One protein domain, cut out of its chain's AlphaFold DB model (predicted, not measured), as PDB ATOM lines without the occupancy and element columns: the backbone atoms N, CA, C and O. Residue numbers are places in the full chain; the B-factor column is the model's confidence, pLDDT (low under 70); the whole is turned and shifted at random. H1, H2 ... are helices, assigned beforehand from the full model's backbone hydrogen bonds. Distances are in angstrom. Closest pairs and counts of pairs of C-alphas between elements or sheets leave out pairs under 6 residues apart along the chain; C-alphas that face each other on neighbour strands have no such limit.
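Overview. This is residues 12 to 85 of the 97 residues of an uncharacterized protein of Candidatus Poribacteria bacterium (UniProt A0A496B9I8). H1 and H2 form a hairpin opening as a V, and short H4 packs across both, with H3 at one end of the whole and H5 at the other. The printed part, all helix, has 74 residues with five named helices, H1 to H5. It is compact, radius of gyration of the C-alphas 11.9 A, spanning 34 by 21 by 17 A.

Along the chain. H1, residues 13 to 31, runs 25.8 A from C-alpha 13 at (-55.644, -18.137, -37.107). H2 is residues 36 to 47, 16.9 A; H3, 50 to 58, 12.2 A; H4, 61 to 68, 10.4 A. H5, residues 75 to 85, 15.2 A, ends at C-alpha 85 (-43.031, -31.263, -24.561).

Arrangement. In hairpin H1 and H2, H1 touches with residues 20 to 27 alone; closest C-alphas are Arg 24 and Ala 38, 5.8 A. H1 touches H4 at a steep tilt of 60 degrees, closest C-alphas Val 23 and Pro 61, 5.2 A. H3 and H5 are apart. In all five helices every O i to N i+4 pair is within hydrogen-bond range.

Size, cuts and confidence. The farthest C-alphas, Ser 49 and Arg 83, are 34.6 A apart. The printed part has no cut, no long link and no residue under pLDDT 70.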
ATOM      1  N   SER A  12     -51.852 -19.042 -40.089       85.69
ATOM      2  CA  SER A  12     -53.297 -19.197 -39.959       85.69
ATOM      3  C   SER A  12     -53.770 -18.779 -38.562       85.69
ATOM      4  O   SER A  12     -53.009 -18.842 -37.596       85.69
ATOM      5  N   GLN A  13     -55.054 -18.421 -38.424       84.56
ATOM      6  CA  GLN A  13     -55.644 -18.137 -37.107       84.56
ATOM      7  C   GLN A  13     -55.451 -19.301 -36.128       84.56
ATOM      8  O   GLN A  13     -55.116 -19.085 -34.974       84.56
ATOM      9  N   ARG A  14     -55.566 -20.539 -36.617       86.69
ATOM     10  CA  ARG A  14     -55.358 -21.743 -35.808       86.69
ATOM     11  C   ARG A  14     -53.940 -21.830 -35.237       86.69
ATOM     12  O   ARG A  14     -53.782 -22.243 -34.093       86.69
ATOM     13  N   ASP A  15     -52.926 -21.480 -36.026       85.50
ATOM     14  CA  ASP A  15     -51.530 -21.511 -35.570       85.50
ATOM     15  C   ASP A  15     -51.267 -20.398 -34.556       85.50
ATOM     16  O   ASP A  15     -50.573 -20.613 -33.564       85.50
ATOM     17  N   MET A  16     -51.869 -19.226 -34.779       88.50
ATOM     18  CA  MET A  16     -51.827 -18.113 -33.834       88.50
ATOM     19  C   MET A  16     -52.497 -18.469 -32.503       88.50
ATOM     20  O   MET A  16     -51.939 -18.175 -31.452       88.50
ATOM     21  N   ASP A  17     -53.650 -19.137 -32.528       89.44
ATOM     22  CA  ASP A  17     -54.344 -19.581 -31.314       89.44
ATOM     23  C   ASP A  17     -53.502 -20.618 -30.554       89.44
ATOM     24  O   ASP A  17     -53.267 -20.474 -29.356       89.44
ATOM     25  N   ALA A  18     -52.948 -21.609 -31.265       87.62
ATOM     26  CA  ALA A  18     -52.073 -22.621 -30.673       87.62
ATOM     27  C   ALA A  18     -50.792 -22.019 -30.067       87.62
ATOM     28  O   ALA A  18     -50.304 -22.500 -29.042       87.62
ATOM     29  N   TYR A  19     -50.249 -20.968 -30.688       90.88
ATOM     30  CA  TYR A  19     -49.124 -20.207 -30.155       90.88
ATOM     31  C   TYR A  19     -49.473 -19.583 -28.798       90.88
ATOM     32  O   TYR A  19     -48.738 -19.772 -27.830       90.88
ATOM     33  N   TRP A  20     -50.605 -18.883 -28.701       93.94
ATOM     34  CA  TRP A  20     -51.009 -18.217 -27.461       93.94
ATOM     35  C   TRP A  20     -51.427 -19.192 -26.363       93.94
ATOM     36  O   TRP A  20     -51.084 -18.975 -25.204       93.94
ATOM     37  N   ASP A  21     -52.079 -20.304 -26.707       92.31
ATOM     38  CA  ASP A  21     -52.384 -21.372 -25.745       92.31
ATOM     39  C   ASP A  21     -51.117 -21.915 -25.087       92.31
ATOM     40  O   ASP A  21     -51.072 -22.156 -23.879       92.31
ATOM     41  N   LEU A  22     -50.055 -22.053 -25.874       91.12
ATOM     42  CA  LEU A  22     -48.765 -22.483 -25.374       91.12
ATOM     43  C   LEU A  22     -48.086 -21.421 -24.498       91.12
ATOM     44  O   LEU A  22     -47.481 -21.781 -23.486       91.12
ATOM     45  N   VAL A  23     -48.185 -20.137 -24.851       94.06
ATOM     46  CA  VAL A  23     -47.682 -19.034 -24.011       94.06
ATOM     47  C   VAL A  23     -48.397 -19.034 -22.659       94.06
ATOM     48  O   VAL A  23     -47.725 -19.127 -21.636       94.06
ATOM     49  N   ARG A  24     -49.739 -19.035 -22.644       94.50
ATOM     50  CA  ARG A  24     -50.560 -19.086 -21.418       94.50
ATOM     51  C   ARG A  24     -50.210 -20.278 -20.541       94.50
ATOM     52  O   ARG A  24     -50.015 -20.137 -19.335       94.50
ATOM     53  N   TRP A  25     -50.113 -21.458 -21.152       91.38
ATOM     54  CA  TRP A  25     -49.757 -22.679 -20.442       91.38
ATOM     55  C   TRP A  25     -48.366 -22.567 -19.817       91.38
ATOM     56  O   TRP A  25     -48.186 -22.886 -18.647       91.38
ATOM     57  N   THR A  26     -47.384 -22.082 -20.578       92.75
ATOM     58  CA  THR A  26     -46.006 -21.934 -20.094       92.75
ATOM     59  C   THR A  26     -45.935 -20.934 -18.947       92.75
ATOM     60  O   THR A  26     -45.264 -21.188 -17.948       92.75
ATOM     61  N   LEU A  27     -46.649 -19.820 -19.080       93.81
ATOM     62  CA  LEU A  27     -46.733 -18.781 -18.066       93.81
ATOM     63  C   LEU A  27     -47.269 -19.351 -16.745       93.81
ATOM     64  O   LEU A  27     -46.625 -19.215 -15.707       93.81
ATOM     65  N   SER A  28     -48.368 -20.106 -16.808       92.75
ATOM     66  CA  SER A  28     -48.994 -20.698 -15.626       92.75
ATOM     67  C   SER A  28     -48.212 -21.871 -15.027       92.75
ATOM     68  O   SER A  28     -47.989 -21.923 -13.821       92.75
ATOM     69  N   GLU A  29     -47.750 -22.810 -15.849       90.50
ATOM     70  CA  GLU A  29     -47.230 -24.097 -15.365       90.50
ATOM     71  C   GLU A  29     -45.713 -24.108 -15.153       90.50
ATOM     72  O   GLU A  29     -45.204 -24.916 -14.374       90.50
ATOM     73  N   ILE A  30     -44.971 -23.244 -15.854       91.50
ATOM     74  CA  ILE A  30     -43.507 -23.160 -15.738       91.50
ATOM     75  C   ILE A  30     -43.094 -21.955 -14.904       91.50
ATOM     76  O   ILE A  30     -42.244 -22.095 -14.023       91.50
ATOM     77  N   PHE A  31     -43.680 -20.789 -15.176       91.56
ATOM     78  CA  PHE A  31     -43.331 -19.555 -14.472       91.56
ATOM     79  C   PHE A  31     -44.209 -19.294 -13.242       91.56
ATOM     80  O   PHE A  31     -43.783 -18.560 -12.358       91.56
ATOM     81  N   GLY A  32     -45.353 -19.975 -13.112       89.75
ATOM     82  CA  GLY A  32     -46.238 -19.837 -11.953       89.75
ATOM     83  C   GLY A  32     -47.042 -18.536 -11.947       89.75
ATOM     84  O   GLY A  32     -47.514 -18.136 -10.885       89.75
ATOM     85  N   GLU A  33     -47.176 -17.895 -13.107       92.31
ATOM     86  CA  GLU A  33     -47.831 -16.599 -13.283       92.31
ATOM     87  C   GLU A  33     -49.259 -16.735 -13.833       92.31
ATOM     88  O   GLU A  33     -49.716 -17.814 -14.230       92.31
ATOM     89  N   PHE A  34     -49.993 -15.625 -13.836       90.75
ATOM     90  CA  PHE A  34     -51.384 -15.592 -14.275       90.75
ATOM     91  C   PHE A  34     -51.494 -15.653 -15.806       90.75
ATOM     92  O   PHE A  34     -50.922 -14.807 -16.494       90.75
ATOM     93  N   PRO A  35     -52.248 -16.611 -16.379       90.50
ATOM     94  CA  PRO A  35     -52.395 -16.724 -17.828       90.50
ATOM     95  C   PRO A  35     -53.084 -15.502 -18.454       90.50
ATOM     96  O   PRO A  35     -52.878 -15.262 -19.642       90.50
ATOM     97  N   GLU A  36     -53.852 -14.721 -17.683       92.88
ATOM     98  CA  GLU A  36     -54.498 -13.498 -18.171       92.88
ATOM     99  C   GLU A  36     -53.493 -12.429 -18.644       92.88
ATOM    100  O   GLU A  36     -53.806 -11.662 -19.550       92.88
ATOM    101  N   GLU A  37     -52.259 -12.405 -18.125       92.62
ATOM    102  CA  GLU A  37     -51.237 -11.460 -18.609       92.62
ATOM    103  C   GLU A  37     -50.856 -11.726 -20.074       92.62
ATOM    104  O   GLU A  37     -50.524 -10.805 -20.828       92.62
ATOM    105  N   ALA A  38     -50.959 -12.982 -20.519       94.56
ATOM    106  CA  ALA A  38     -50.783 -13.326 -21.923       94.56
ATOM    107  C   ALA A  38     -51.964 -12.862 -22.791       94.56
ATOM    108  O   ALA A  38     -51.754 -12.573 -23.969       94.56
ATOM    109  N   ASP A  39     -53.178 -12.754 -22.240       94.19
ATOM    110  CA  ASP A  39     -54.346 -12.238 -22.964       94.19
ATOM    111  C   ASP A  39     -54.218 -10.733 -23.215       94.19
ATOM    112  O   ASP A  39     -54.410 -10.276 -24.347       94.19
ATOM    113  N   ASP A  40     -53.808  -9.979 -22.193       93.81
ATOM    114  CA  ASP A  40     -53.539  -8.543 -22.306       93.81
ATOM    115  C   ASP A  40     -52.435  -8.273 -23.340       93.81
ATOM    116  O   ASP A  40     -52.566  -7.408 -24.216       93.81
ATOM    117  N   TYR A  41     -51.354  -9.060 -23.297       94.69
ATOM    118  CA  TYR A  41     -50.260  -8.932 -24.254       94.69
ATOM    119  C   TYR A  41     -50.672  -9.365 -25.675       94.69
ATOM    120  O   TYR A  41     -50.307  -8.708 -26.655       94.69
ATOM    121  N   GLN A  42     -51.492 -10.411 -25.817       95.19
ATOM    122  CA  GLN A  42     -52.063 -10.802 -27.109       95.19
ATOM    123  C   GLN A  42     -52.931  -9.687 -27.702       95.19
ATOM    124  O   GLN A  42     -52.836  -9.414 -28.902       95.19
ATOM    125  N   GLN A  43     -53.769  -9.035 -26.890       94.06
ATOM    126  CA  GLN A  43     -54.582  -7.913 -27.350       94.06
ATOM    127  C   GLN A  43     -53.694  -6.769 -27.857       94.06
ATOM    128  O   GLN A  43     -53.916  -6.274 -28.964       94.06
ATOM    129  N   PHE A  44     -52.647  -6.417 -27.108       93.00
ATOM    130  CA  PHE A  44     -51.675  -5.406 -27.523       93.00
ATOM    131  C   PHE A  44     -51.028  -5.738 -28.880       93.00
ATOM    132  O   PHE A  44     -50.961  -4.885 -29.766       93.00
ATOM    133  N   VAL A  45     -50.606  -6.989 -29.090       92.25
ATOM    134  CA  VAL A  45     -50.032  -7.447 -30.370       92.25
ATOM    135  C   VAL A  45     -51.060  -7.389 -31.506       92.25
ATOM    136  O   VAL A  45     -50.728  -6.995 -32.625       92.25
ATOM    137  N   ASN A  46     -52.317  -7.747 -31.236       89.19
ATOM    138  CA  ASN A  46     -53.393  -7.730 -32.228       89.19
ATOM    139  C   ASN A  46     -53.752  -6.315 -32.704       89.19
ATOM    140  O   ASN A  46     -54.073  -6.136 -33.883       89.19
ATOM    141  N   GLU A  47     -53.683  -5.333 -31.805       91.06
ATOM    142  CA  GLU A  47     -53.891  -3.906 -32.091       91.06
ATOM    143  C   GLU A  47     -52.647  -3.235 -32.706       91.06
ATOM    144  O   GLU A  47     -52.750  -2.163 -33.310       91.06
ATOM    145  N   GLY A  48     -51.481  -3.872 -32.575       88.19
ATOM    146  CA  GLY A  48     -50.207  -3.423 -33.123       88.19
ATOM    147  C   GLY A  48     -50.091  -3.539 -34.645       88.19
ATOM    148  O   GLY A  48     -50.989  -3.991 -35.362       88.19
ATOM    149  N   SER A  49     -48.935  -3.122 -35.163       89.19
ATOM    150  CA  SER A  49     -48.655  -3.206 -36.596       89.19
ATOM    151  C   SER A  49     -48.439  -4.655 -37.048       89.19
ATOM    152  O   SER A  49     -48.099  -5.536 -36.260       89.19
ATOM    153  N   VAL A  50     -48.547  -4.912 -38.358       85.25
ATOM    154  CA  VAL A  50     -48.181  -6.221 -38.937       85.25
ATOM    155  C   VAL A  50     -46.743  -6.608 -38.583       85.25
ATOM    156  O   VAL A  50     -46.461  -7.783 -38.371       85.25
ATOM    157  N   TYR A  51     -45.837  -5.632 -38.472       85.44
ATOM    158  CA  TYR A  51     -44.457  -5.883 -38.067       85.44
ATOM    159  C   TYR A  51     -44.363  -6.382 -36.619       85.44
ATOM    160  O   TYR A  51     -43.639  -7.339 -36.362       85.44
ATOM    161  N   ASP A  52     -45.133  -5.793 -35.700       87.44
ATOM    162  CA  ASP A  52     -45.173  -6.214 -34.292       87.44
ATOM    163  C   ASP A  52     -45.747  -7.626 -34.160       87.44
ATOM    164  O   ASP A  52     -45.193  -8.458 -33.440       87.44
ATOM    165  N   LYS A  53     -46.794  -7.936 -34.937       88.81
ATOM    166  CA  LYS A  53     -47.335  -9.296 -35.051       88.81
ATOM    167  C   LYS A  53     -46.245 -10.260 -35.529       88.81
ATOM    168  O   LYS A  53     -45.958 -11.235 -34.844       88.81
ATOM    169  N   ILE A  54     -45.585  -9.979 -36.658       87.25
ATOM    170  CA  ILE A  54     -44.522 -10.846 -37.203       87.25
ATOM    171  C   ILE A  54     -43.407 -11.057 -36.168       87.25
ATOM    172  O   ILE A  54     -42.993 -12.193 -35.942       87.25
ATOM    173  N   ALA A  55     -42.943  -9.987 -35.518       87.69
ATOM    174  CA  ALA A  55     -41.897 -10.060 -34.503       87.69
ATOM    175  C   ALA A  55     -42.312 -10.929 -33.301       87.69
ATOM    176  O   ALA A  55     -41.527 -11.766 -32.850       87.69
ATOM    177  N   CYS A  56     -43.553 -10.782 -32.828       91.88
ATOM    178  CA  CYS A  56     -44.104 -11.597 -31.750       91.88
ATOM    179  C   CYS A  56     -44.129 -13.084 -32.133       91.88
ATOM    180  O   CYS A  56     -43.485 -13.902 -31.480       91.88
ATOM    181  N   TYR A  57     -44.763 -13.442 -33.253       89.62
ATOM    182  CA  TYR A  57     -44.925 -14.849 -33.641       89.62
ATOM    183  C   TYR A  57     -43.625 -15.536 -34.105       89.62
ATOM    184  O   TYR A  57     -43.563 -16.764 -34.159       89.62
ATOM    185  N   HIS A  58     -42.568 -14.776 -34.404       88.44
ATOM    186  CA  HIS A  58     -41.215 -15.313 -34.605       88.44
ATOM    187  C   HIS A  58     -40.474 -15.605 -33.289       88.44
ATOM    188  O   HIS A  58     -39.466 -16.317 -33.292       88.44
ATOM    189  N   THR A  59     -40.948 -15.069 -32.164       90.81
ATOM    190  CA  THR A  59     -40.374 -15.324 -30.841       90.81
ATOM    191  C   THR A  59     -40.811 -16.695 -30.340       90.81
ATOM    192  O   THR A  59     -41.973 -17.077 -30.469       90.81
ATOM    193  N   ASN A  60     -39.889 -17.452 -29.738       89.62
ATOM    194  CA  ASN A  60     -40.229 -18.730 -29.117       89.62
ATOM    195  C   ASN A  60     -41.274 -18.507 -27.999       89.62
ATOM    196  O   ASN A  60     -40.990 -17.715 -27.101       89.62
ATOM    197  N   PRO A  61     -42.413 -19.227 -27.996       91.50
ATOM    198  CA  PRO A  61     -43.449 -19.132 -26.962       91.50
ATOM    199  C   PRO A  61     -42.919 -19.192 -25.524       91.50
ATOM    200  O   PRO A  61     -43.416 -18.488 -24.652       91.50
ATOM    201  N   PHE A  62     -41.874 -19.991 -25.278       92.44
ATOM    202  CA  PHE A  62     -41.224 -20.073 -23.970       92.44
ATOM    203  C   PHE A  62     -40.532 -18.773 -23.565       92.44
ATOM    204  O   PHE A  62     -40.666 -18.336 -22.427       92.44
ATOM    205  N   ASN A  63     -39.808 -18.156 -24.500       92.62
ATOM    206  CA  ASN A  63     -39.127 -16.890 -24.247       92.62
ATOM    207  C   ASN A  63     -40.144 -15.763 -24.081       92.62
ATOM    208  O   ASN A  63     -39.981 -14.943 -23.191       92.62
ATOM    209  N   LEU A  64     -41.217 -15.766 -24.878       94.94
ATOM    210  CA  LEU A  64     -42.267 -14.769 -24.730       94.94
ATOM    211  C   LEU A  64     -42.973 -14.884 -23.371       94.94
ATOM    212  O   LEU A  64     -43.180 -13.878 -22.708       94.94
ATOM    213  N   ALA A  65     -43.292 -16.102 -22.923       94.88
ATOM    214  CA  ALA A  65     -43.851 -16.316 -21.588       94.88
ATOM    215  C   ALA A  65     -42.893 -15.852 -20.477       94.88
ATOM    216  O   ALA A  65     -43.336 -15.279 -19.491       94.88
ATOM    217  N   ALA A  66     -41.586 -16.058 -20.650       94.38
ATOM    218  CA  ALA A  66     -40.570 -15.580 -19.716       94.38
ATOM    219  C   ALA A  66     -40.507 -14.041 -19.660       94.38
ATOM    220  O   ALA A  66     -40.414 -13.462 -18.577       94.38
ATOM    221  N   ASP A  67     -40.599 -13.386 -20.821       94.44
ATOM    222  CA  ASP A  67     -40.635 -11.928 -20.936       94.44
ATOM    223  C   ASP A  67     -41.903 -11.347 -20.293       94.44
ATOM    224  O   ASP A  67     -41.805 -10.369 -19.553       94.44
ATOM    225  N   ILE A  68     -43.069 -11.971 -20.515       95.19
ATOM    226  CA  ILE A  68     -44.339 -11.588 -19.872       95.19
ATOM    227  C   ILE A  68     -44.229 -11.741 -18.350       95.19
ATOM    228  O   ILE A  68     -44.509 -10.790 -17.630       95.19
ATOM    229  N   ALA A  69     -43.711 -12.876 -17.867       93.62
ATOM    230  CA  ALA A  69     -43.485 -13.121 -16.440       93.62
ATOM    231  C   ALA A  69     -42.456 -12.168 -15.802       93.62
ATOM    232  O   ALA A  69     -42.302 -12.134 -14.582       93.62
ATOM    233  N   GLY A  70     -41.657 -11.453 -16.604       93.31
ATOM    234  CA  GLY A  70     -40.515 -10.682 -16.112       93.31
ATOM    235  C   GLY A  70     -39.420 -11.552 -15.478       93.31
ATOM    236  O   GLY A  70     -38.588 -11.046 -14.718       93.31
ATOM    237  N   VAL A  71     -39.404 -12.856 -15.778       89.44
ATOM    238  CA  VAL A  71     -38.463 -13.830 -15.217       89.44
ATOM    239  C   VAL A  71     -37.552 -14.338 -16.331       89.44
ATOM    240  O   VAL A  71     -38.023 -15.006 -17.248       89.44
ATOM    241  N   PRO A  72     -36.229 -14.102 -16.266       88.50
ATOM    242  CA  PRO A  72     -35.328 -14.596 -17.295       88.50
ATOM    243  C   PRO A  72     -35.326 -16.135 -17.322       88.50
ATOM    244  O   PRO A  72     -35.248 -16.767 -16.259       88.50
ATOM    245  N   PRO A  73     -35.342 -16.762 -18.513       88.12
ATOM    246  CA  PRO A  73     -35.245 -18.207 -18.627       88.12
ATOM    247  C   PRO A  73     -34.002 -18.765 -17.927       88.12
ATOM    248  O   PRO A  73     -32.883 -18.288 -18.124       88.12
ATOM    249  N   SER A  74     -34.188 -19.828 -17.150       89.69
ATOM    250  CA  SER A  74     -33.110 -20.603 -16.530       89.69
ATOM    251  C   SER A  74     -32.994 -21.997 -17.151       89.69
ATOM    252  O   SER A  74     -33.937 -22.503 -17.764       89.69
ATOM    253  N   GLU A  75     -31.868 -22.679 -16.916       88.44
ATOM    254  CA  GLU A  75     -31.707 -24.092 -17.295       88.44
ATOM    255  C   GLU A  75     -32.782 -24.995 -16.663       88.44
ATOM    256  O   GLU A  75     -33.170 -26.009 -17.242       88.44
ATOM    257  N   THR A  76     -33.301 -24.622 -15.488       88.19
ATOM    258  CA  THR A  76     -34.332 -25.402 -14.790       88.19
ATOM    259  C   THR A  76     -35.688 -25.269 -15.478       88.19
ATOM    260  O   THR A  76     -36.326 -26.281 -15.769       88.19
ATOM    261  N   THR A  77     -36.102 -24.040 -15.789       87.69
ATOM    262  CA  THR A  77     -37.364 -23.755 -16.491       87.69
ATOM    263  C   THR A  77     -37.336 -24.287 -17.925       87.69
ATOM    264  O   THR A  77     -38.313 -24.875 -18.381       87.69
ATOM    265  N   ASP A  78     -36.189 -24.200 -18.611       87.69
ATOM    266  CA  ASP A  78     -35.994 -24.803 -19.937       87.69
ATOM    267  C   ASP A  78     -36.107 -26.339 -19.883       87.69
ATOM    268  O   ASP A  78     -36.791 -26.955 -20.705       87.69
ATOM    269  N   ALA A  79     -35.515 -26.981 -18.870       87.06
ATOM    270  CA  ALA A  79     -35.651 -28.421 -18.675       87.06
ATOM    271  C   ALA A  79     -37.093 -28.843 -18.337       87.06
ATOM    272  O   ALA A  79     -37.542 -29.893 -18.808       87.06
ATOM    273  N   GLN A  80     -37.830 -28.060 -17.540       85.44
ATOM    274  CA  GLN A  80     -39.248 -28.309 -17.244       85.44
ATOM    275  C   GLN A  80     -40.101 -28.196 -18.512       85.44
ATOM    276  O   GLN A  80     -40.845 -29.130 -18.824       85.44
ATOM    277  N   TYR A  81     -39.904 -27.128 -19.288       86.06
ATOM    278  CA  TYR A  81     -40.565 -26.911 -20.570       86.06
ATOM    279  C   TYR A  81     -40.300 -28.077 -21.538       86.06
ATOM    280  O   TYR A  81     -41.229 -28.729 -22.015       86.06
ATOM    281  N   LYS A  82     -39.033 -28.460 -21.749       85.94
ATOM    282  CA  LYS A  82     -38.654 -29.590 -22.623       85.94
ATOM    283  C   LYS A  82     -39.223 -30.934 -22.159       85.94
ATOM    284  O   LYS A  82     -39.657 -31.739 -22.985       85.94
ATOM    285  N   ARG A  83     -39.236 -31.203 -20.849       82.88
ATOM    286  CA  ARG A  83     -39.820 -32.437 -20.286       82.88
ATOM    287  C   ARG A  83     -41.323 -32.507 -20.510       82.88
ATOM    288  O   ARG A  83     -41.833 -33.602 -20.747       82.88
ATOM    289  N   PHE A  84     -42.019 -31.379 -20.427       76.56
ATOM    290  CA  PHE A  84     -43.438 -31.319 -20.743       76.56
ATOM    291  C   PHE A  84     -43.686 -31.630 -22.220       76.56
ATOM    292  O   PHE A  84     -44.489 -32.511 -22.527       76.56
ATOM    293  N   TRP A  85     -42.933 -31.003 -23.124       72.62
ATOM    294  CA  TRP A  85     -43.031 -31.263 -24.561       72.62
ATOM    295  C   TRP A  85     -42.793 -32.719 -24.930       72.62
ATOM    296  O   TRP A  85     -43.582 -33.312 -25.661       72.62
TER     297      TRP A  85